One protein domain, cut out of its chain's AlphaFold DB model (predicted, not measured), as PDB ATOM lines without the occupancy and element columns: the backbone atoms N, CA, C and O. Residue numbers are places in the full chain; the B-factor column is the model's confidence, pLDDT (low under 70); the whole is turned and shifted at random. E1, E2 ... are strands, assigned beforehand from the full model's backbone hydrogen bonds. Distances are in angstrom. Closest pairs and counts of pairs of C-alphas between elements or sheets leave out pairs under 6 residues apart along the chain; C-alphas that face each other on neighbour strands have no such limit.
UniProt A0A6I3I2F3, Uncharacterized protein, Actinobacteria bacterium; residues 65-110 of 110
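Overview. This is residues 65 to 110 of the 110 residues of an uncharacterized protein of Actinobacteria bacterium (UniProt A0A6I3I2F3). With little regular structure, this is a small two-stranded hairpin, E1 and E2 side by side, with a long loop whose residues 83 to 91 stick out at one end. After E2 the chain folds back, and residues 104 to 105 pair with residues 96 to 97 of E2. The printed part has 46 residues, no named helix and two antiparallel strands, E1 then E2; its class is all strand, on 8 residues. It is loose, with a radius of gyration of the C-alphas of 12.6 A, and spans 38 by 17 by 13 A.

Arrangement. Look at E1, residues 75 to 78, and E2, residues 95 to 98: this hairpin is antiparallel, at 142 degrees between directions. N 76 and O 97 are within hydrogen-bond range at 2.8 A.

Along the chain. Find C-alpha 75 at (47.529, -48.372, -7.338); E1 runs 9.7 A from there. E2 runs 10.0 A to C-alpha 98 at (51.711, -48.333, -8.601).

Size, cuts and confidence. The C-alphas of Gly 70 and Gly 85, 38.5 A apart, are the farthest pair. The printed part has no cut. The link E1 to E2 is long, 16 residues. Look for pLDDT under 70 at residues 79 to 93 and 107 to 110.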
ATOM      1  N   THR A  65      43.881 -52.909 -11.885       84.25
ATOM      2  CA  THR A  65      45.108 -53.640 -12.199       84.25
ATOM      3  C   THR A  65      46.148 -52.682 -12.756       84.25
ATOM      4  O   THR A  65      45.865 -51.925 -13.676       84.25
ATOM      5  N   CYS A  66      47.379 -52.717 -12.243       84.56
ATOM      6  CA  CYS A  66      48.458 -51.930 -12.832       84.56
ATOM      7  C   CYS A  66      48.734 -52.389 -14.281       84.56
ATOM      8  O   CYS A  66      49.053 -53.563 -14.481       84.56
ATOM      9  N   PRO A  67      48.741 -51.487 -15.279       84.94
ATOM     10  CA  PRO A  67      48.894 -51.871 -16.683       84.94
ATOM     11  C   PRO A  67      50.329 -52.308 -17.012       84.94
ATOM     12  O   PRO A  67      50.555 -53.081 -17.935       84.94
ATOM     13  N   LYS A  68      51.321 -51.839 -16.239       85.75
ATOM     14  CA  LYS A  68      52.740 -52.150 -16.461       85.75
ATOM     15  C   LYS A  68      53.167 -53.494 -15.871       85.75
ATOM     16  O   LYS A  68      54.026 -54.154 -16.442       85.75
ATOM     17  N   CYS A  69      52.642 -53.868 -14.701       87.19
ATOM     18  CA  CYS A  69      53.080 -55.077 -13.985       87.19
ATOM     19  C   CYS A  69      51.975 -56.110 -13.735       87.19
ATOM     20  O   CYS A  69      52.264 -57.169 -13.187       87.19
ATOM     21  N   GLY A  70      50.723 -55.812 -14.093       84.38
ATOM     22  CA  GLY A  70      49.589 -56.719 -13.912       84.38
ATOM     23  C   GLY A  70      49.145 -56.919 -12.458       84.38
ATOM     24  O   GLY A  70      48.259 -57.729 -12.210       84.38
ATOM     25  N   GLN A  71      49.737 -56.218 -11.481       84.38
ATOM     26  CA  GLN A  71      49.361 -56.371 -10.072       84.38
ATOM     27  C   GLN A  71      48.104 -55.570  -9.719       84.38
ATOM     28  O   GLN A  71      48.045 -54.359  -9.948       84.38
ATOM     29  N   VAL A  72      47.131 -56.244  -9.106       85.44
ATOM     30  CA  VAL A  72      45.863 -55.668  -8.626       85.44
ATOM     31  C   VAL A  72      46.053 -55.023  -7.254       85.44
ATOM     32  O   VAL A  72      46.819 -55.524  -6.433       85.44
ATOM     33  N   GLY A  73      45.374 -53.905  -6.995       81.00
ATOM     34  CA  GLY A  73      45.327 -53.292  -5.660       81.00
ATOM     35  C   GLY A  73      46.598 -52.585  -5.208       81.00
ATOM     36  O   GLY A  73      46.721 -52.199  -4.049       81.00
ATOM     37  N   THR A  74      47.541 -52.382  -6.125       83.88
ATOM     38  CA  THR A  74      48.800 -51.677  -5.849       83.88
ATOM     39  C   THR A  74      48.763 -50.205  -6.249       83.88
ATOM     40  O   THR A  74      49.725 -49.484  -5.988       83.88
ATOM     41  N   LEU A  75      47.683 -49.752  -6.891       83.81
ATOM     42  CA  LEU A  75      47.529 -48.372  -7.338       83.81
ATOM     43  C   LEU A  75      47.122 -47.463  -6.172       83.81
ATOM     44  O   LEU A  75      46.222 -47.771  -5.399       83.81
ATOM     45  N   GLN A  76      47.790 -46.322  -6.059       81.62
ATOM     46  CA  GLN A  76      47.544 -45.289  -5.060       81.62
ATOM     47  C   GLN A  76      47.316 -43.956  -5.765       81.62
ATOM     48  O   GLN A  76      47.992 -43.653  -6.744       81.62
ATOM     49  N   ARG A  77      46.375 -43.146  -5.272       79.81
ATOM     50  CA  ARG A  77      46.203 -41.773  -5.757       79.81
ATOM     51  C   ARG A  77      47.220 -40.857  -5.099       79.81
ATOM     52  O   ARG A  77      47.306 -40.820  -3.874       79.81
ATOM     53  N   VAL A  78      47.905 -40.082  -5.922       77.62
ATOM     54  CA  VAL A  78      48.740 -38.960  -5.512       77.62
ATOM     55  C   VAL A  78      48.069 -37.702  -6.050       77.62
ATOM     56  O   VAL A  78      47.852 -37.578  -7.256       77.62
ATOM     57  N   MET A  79      47.671 -36.813  -5.141       65.69
ATOM     58  CA  MET A  79      47.241 -35.469  -5.518       65.69
ATOM     59  C   MET A  79      48.497 -34.608  -5.658       65.69
ATOM     60  O   MET A  79      49.335 -34.662  -4.751       65.69
ATOM     61  N   PRO A  80      48.673 -33.879  -6.770       60.31
ATOM     62  CA  PRO A  80      49.698 -32.846  -6.825       60.31
ATOM     63  C   PRO A  80      49.449 -31.822  -5.705       60.31
ATOM     64  O   PRO A  80      48.310 -31.615  -5.281       60.31
ATOM     65  N   GLU A  81      50.520 -31.254  -5.151       54.38
ATOM     66  CA  GLU A  81      50.388 -30.186  -4.159       54.38
ATOM     67  C   GLU A  81      49.722 -28.984  -4.832       54.38
ATOM     68  O   GLU A  81      50.219 -28.483  -5.838       54.38
ATOM     69  N   LYS A  82      48.580 -28.548  -4.291       53.72
ATOM     70  CA  LYS A  82      47.866 -27.380  -4.798       53.72
ATOM     71  C   LYS A  82      48.695 -26.136  -4.475       53.72
ATOM     72  O   LYS A  82      48.867 -25.810  -3.297       53.72
ATOM     73  N   ASP A  83      49.206 -25.454  -5.497       53.94
ATOM     74  CA  ASP A  83      49.869 -24.163  -5.318       53.94
ATOM     75  C   ASP A  83      48.875 -23.162  -4.688       53.94
ATOM     76  O   ASP A  83      47.727 -23.068  -5.136       53.94
ATOM     77  N   PRO A  84      49.270 -22.401  -3.648       49.88
ATOM     78  CA  PRO A  84      48.365 -21.569  -2.845       49.88
ATOM     79  C   PRO A  84      47.841 -20.300  -3.558       49.88
ATOM     80  O   PRO A  84      47.511 -19.321  -2.895       49.88
ATOM     81  N   GLY A  85      47.751 -20.297  -4.889       55.62
ATOM     82  CA  GLY A  85      47.280 -19.162  -5.693       55.62
ATOM     83  C   GLY A  85      46.324 -19.511  -6.837       55.62
ATOM     84  O   GLY A  85      45.954 -18.610  -7.585       55.62
ATOM     85  N   ASP A  86      45.929 -20.778  -6.996       48.94
ATOM     86  CA  ASP A  86      45.030 -21.197  -8.077       48.94
ATOM     87  C   ASP A  86      43.589 -21.361  -7.552       48.94
ATOM     88  O   ASP A  86      43.181 -22.417  -7.055       48.94
ATOM     89  N   ASP A  87      42.816 -20.271  -7.647       50.09
ATOM     90  CA  ASP A  87      41.363 -20.185  -7.401       50.09
ATOM     91  C   ASP A  87      40.532 -20.870  -8.509       50.09
ATOM     92  O   ASP A  87      39.393 -20.494  -8.792       50.09
ATOM     93  N   PHE A  88      41.079 -21.890  -9.173       45.22
ATOM     94  CA  PHE A  88      40.299 -22.763 -10.034       45.22
ATOM     95  C   PHE A  88      39.963 -24.057  -9.294       45.22
ATOM     96  O   PHE A  88      40.834 -24.860  -8.958       45.22
ATOM     97  N   ASP A  89      38.662 -24.297  -9.124       48.97
ATOM     98  CA  ASP A  89      38.034 -25.605  -8.899       48.97
ATOM     99  C   ASP A  89      38.267 -26.544 -10.101       48.97
ATOM    100  O   ASP A  89      37.344 -27.111 -10.687       48.97
ATOM    101  N   LYS A  90      39.518 -26.700 -10.537       48.81
ATOM    102  CA  LYS A  90      39.891 -27.827 -11.377       48.81
ATOM    103  C   LYS A  90      40.025 -29.003 -10.436       48.81
ATOM    104  O   LYS A  90      40.919 -29.046  -9.598       48.81
ATOM    105  N   GLU A  91      39.096 -29.936 -10.570       51.47
ATOM    106  CA  GLU A  91      39.222 -31.296 -10.075       51.47
ATOM    107  C   GLU A  91      40.530 -31.860 -10.659       51.47
ATOM    108  O   GLU A  91      40.572 -32.348 -11.786       51.47
ATOM    109  N   GLU A  92      41.646 -31.642  -9.955       57.50
ATOM    110  CA  GLU A  92      42.975 -32.026 -10.418       57.50
ATOM    111  C   GLU A  92      42.980 -33.536 -10.596       57.50
ATOM    112  O   GLU A  92      42.813 -34.300  -9.639       57.50
ATOM    113  N   ASN A  93      43.119 -33.960 -11.852       61.03
ATOM    114  CA  ASN A  93      43.097 -35.361 -12.226       61.03
ATOM    115  C   ASN A  93      44.136 -36.123 -11.390       61.03
ATOM    116  O   ASN A  93      45.339 -35.892 -11.545       61.03
ATOM    117  N   PRO A  94      43.706 -37.025 -10.491       71.75
ATOM    118  CA  PRO A  94      44.618 -37.620  -9.535       71.75
ATOM    119  C   PRO A  94      45.547 -38.587 -10.264       71.75
ATOM    120  O   PRO A  94      45.081 -39.514 -10.930       71.75
ATOM    121  N   ILE A  95      46.858 -38.408 -10.107       81.38
ATOM    122  CA  ILE A  95      47.847 -39.315 -10.693       81.38
ATOM    123  C   ILE A  95      47.785 -40.638  -9.926       81.38
ATOM    124  O   ILE A  95      47.837 -40.663  -8.694       81.38
ATOM    125  N   LEU A  96      47.667 -41.755 -10.642       83.12
ATOM    126  CA  LEU A  96      47.749 -43.087 -10.053       83.12
ATOM    127  C   LEU A  96      49.190 -43.568 -10.086       83.12
ATOM    128  O   LEU A  96      49.814 -43.573 -11.143       83.12
ATOM    129  N   VAL A  97      49.696 -44.018  -8.942       85.81
ATOM    130  CA  VAL A  97      51.036 -44.582  -8.791       85.81
ATOM    131  C   VAL A  97      50.932 -46.024  -8.318       85.81
ATOM    132  O   VAL A  97      50.274 -46.321  -7.328       85.81
ATOM    133  N   CYS A  98      51.598 -46.940  -9.011       86.81
ATOM    134  CA  CYS A  98      51.711 -48.333  -8.601       86.81
ATOM    135  C   CYS A  98      52.822 -48.497  -7.558       86.81
ATOM    136  O   CYS A  98      53.994 -48.265  -7.854       86.81
ATOM    137  N   GLY A  99      52.477 -48.983  -6.367       85.19
ATOM    138  CA  GLY A  99      53.440 -49.275  -5.302       85.19
ATOM    139  C   GLY A  99      54.432 -50.397  -5.634       85.19
ATOM    140  O   GLY A  99      55.509 -50.441  -5.049       85.19
ATOM    141  N   ALA A 100      54.112 -51.279  -6.589       86.44
ATOM    142  CA  ALA A 100      54.955 -52.424  -6.938       86.44
ATOM    143  C   ALA A 100      56.024 -52.103  -7.992       86.44
ATOM    144  O   ALA A 100      57.191 -52.442  -7.819       86.44
ATOM    145  N   CYS A 101      55.641 -51.443  -9.091       87.38
ATOM    146  CA  CYS A 101      56.542 -51.175 -10.219       87.38
ATOM    147  C   CYS A 101      56.825 -49.683 -10.455       87.38
ATOM    148  O   CYS A 101      57.474 -49.334 -11.445       87.38
ATOM    149  N   ARG A 102      56.316 -48.809  -9.570       85.81
ATOM    150  CA  ARG A 102      56.422 -47.342  -9.644       85.81
ATOM    151  C   ARG A 102      55.902 -46.737 -10.951       85.81
ATOM    152  O   ARG A 102      56.318 -45.653 -11.340       85.81
ATOM    153  N   TRP A 103      55.013 -47.437 -11.654       86.06
ATOM    154  CA  TRP A 103      54.310 -46.858 -12.796       86.06
ATOM    155  C   TRP A 103      53.422 -45.709 -12.327       86.06
ATOM    156  O   TRP A 103      52.729 -45.864 -11.325       86.06
ATOM    157  N   SER A 104      53.430 -44.600 -13.059       83.88
ATOM    158  CA  SER A 104      52.558 -43.450 -12.835       83.88
ATOM    159  C   SER A 104      51.751 -43.153 -14.096       83.88
ATOM    160  O   SER A 104      52.328 -43.115 -15.184       83.88
ATOM    161  N   GLY A 105      50.450 -42.909 -13.964       80.19
ATOM    162  CA  GLY A 105      49.592 -42.560 -15.094       80.19
ATOM    163  C   GLY A 105      48.224 -42.036 -14.672       80.19
ATOM    164  O   GLY A 105      47.880 -42.039 -13.489       80.19
ATOM    165  N   LEU A 106      47.455 -41.550 -15.647       74.81
ATOM    166  CA  LEU A 106      46.111 -41.028 -15.410       74.81
ATOM    167  C   LEU A 106      45.083 -42.167 -15.285       74.81
ATOM    168  O   LEU A 106      45.230 -43.188 -15.960       74.81
ATOM    169  N   PRO A 107      44.022 -41.994 -14.471       65.88
ATOM    170  CA  PRO A 107      42.941 -42.971 -14.341       65.88
ATOM    171  C   PRO A 107      42.219 -43.278 -15.654       65.88
ATOM    172  O   PRO A 107      41.715 -44.377 -15.800       65.88
ATOM    173  N   GLU A 108      42.181 -42.334 -16.600       64.19
ATOM    174  CA  GLU A 108      41.531 -42.493 -17.915       64.19
ATOM    175  C   GLU A 108      42.195 -43.552 -18.810       64.19
ATOM    176  O   GLU A 108      41.641 -43.942 -19.834       64.19
ATOM    177  N   LEU A 109      43.394 -44.006 -18.441       58.88
ATOM    178  CA  LEU A 109      44.167 -45.006 -19.174       58.88
ATOM    179  C   LEU A 109      43.953 -46.436 -18.635       58.88
ATOM    180  O   LEU A 109      44.695 -47.338 -19.035       58.88
ATOM    181  N   LEU A 110      42.997 -46.633 -17.714       60.75
ATOM    182  CA  LEU A 110      42.675 -47.896 -17.031       60.75
ATOM    183  C   LEU A 110      41.192 -48.245 -17.138       60.75
ATOM    184  O   LEU A 110      40.918 -49.451 -17.329       60.75
TER     185      LEU A 110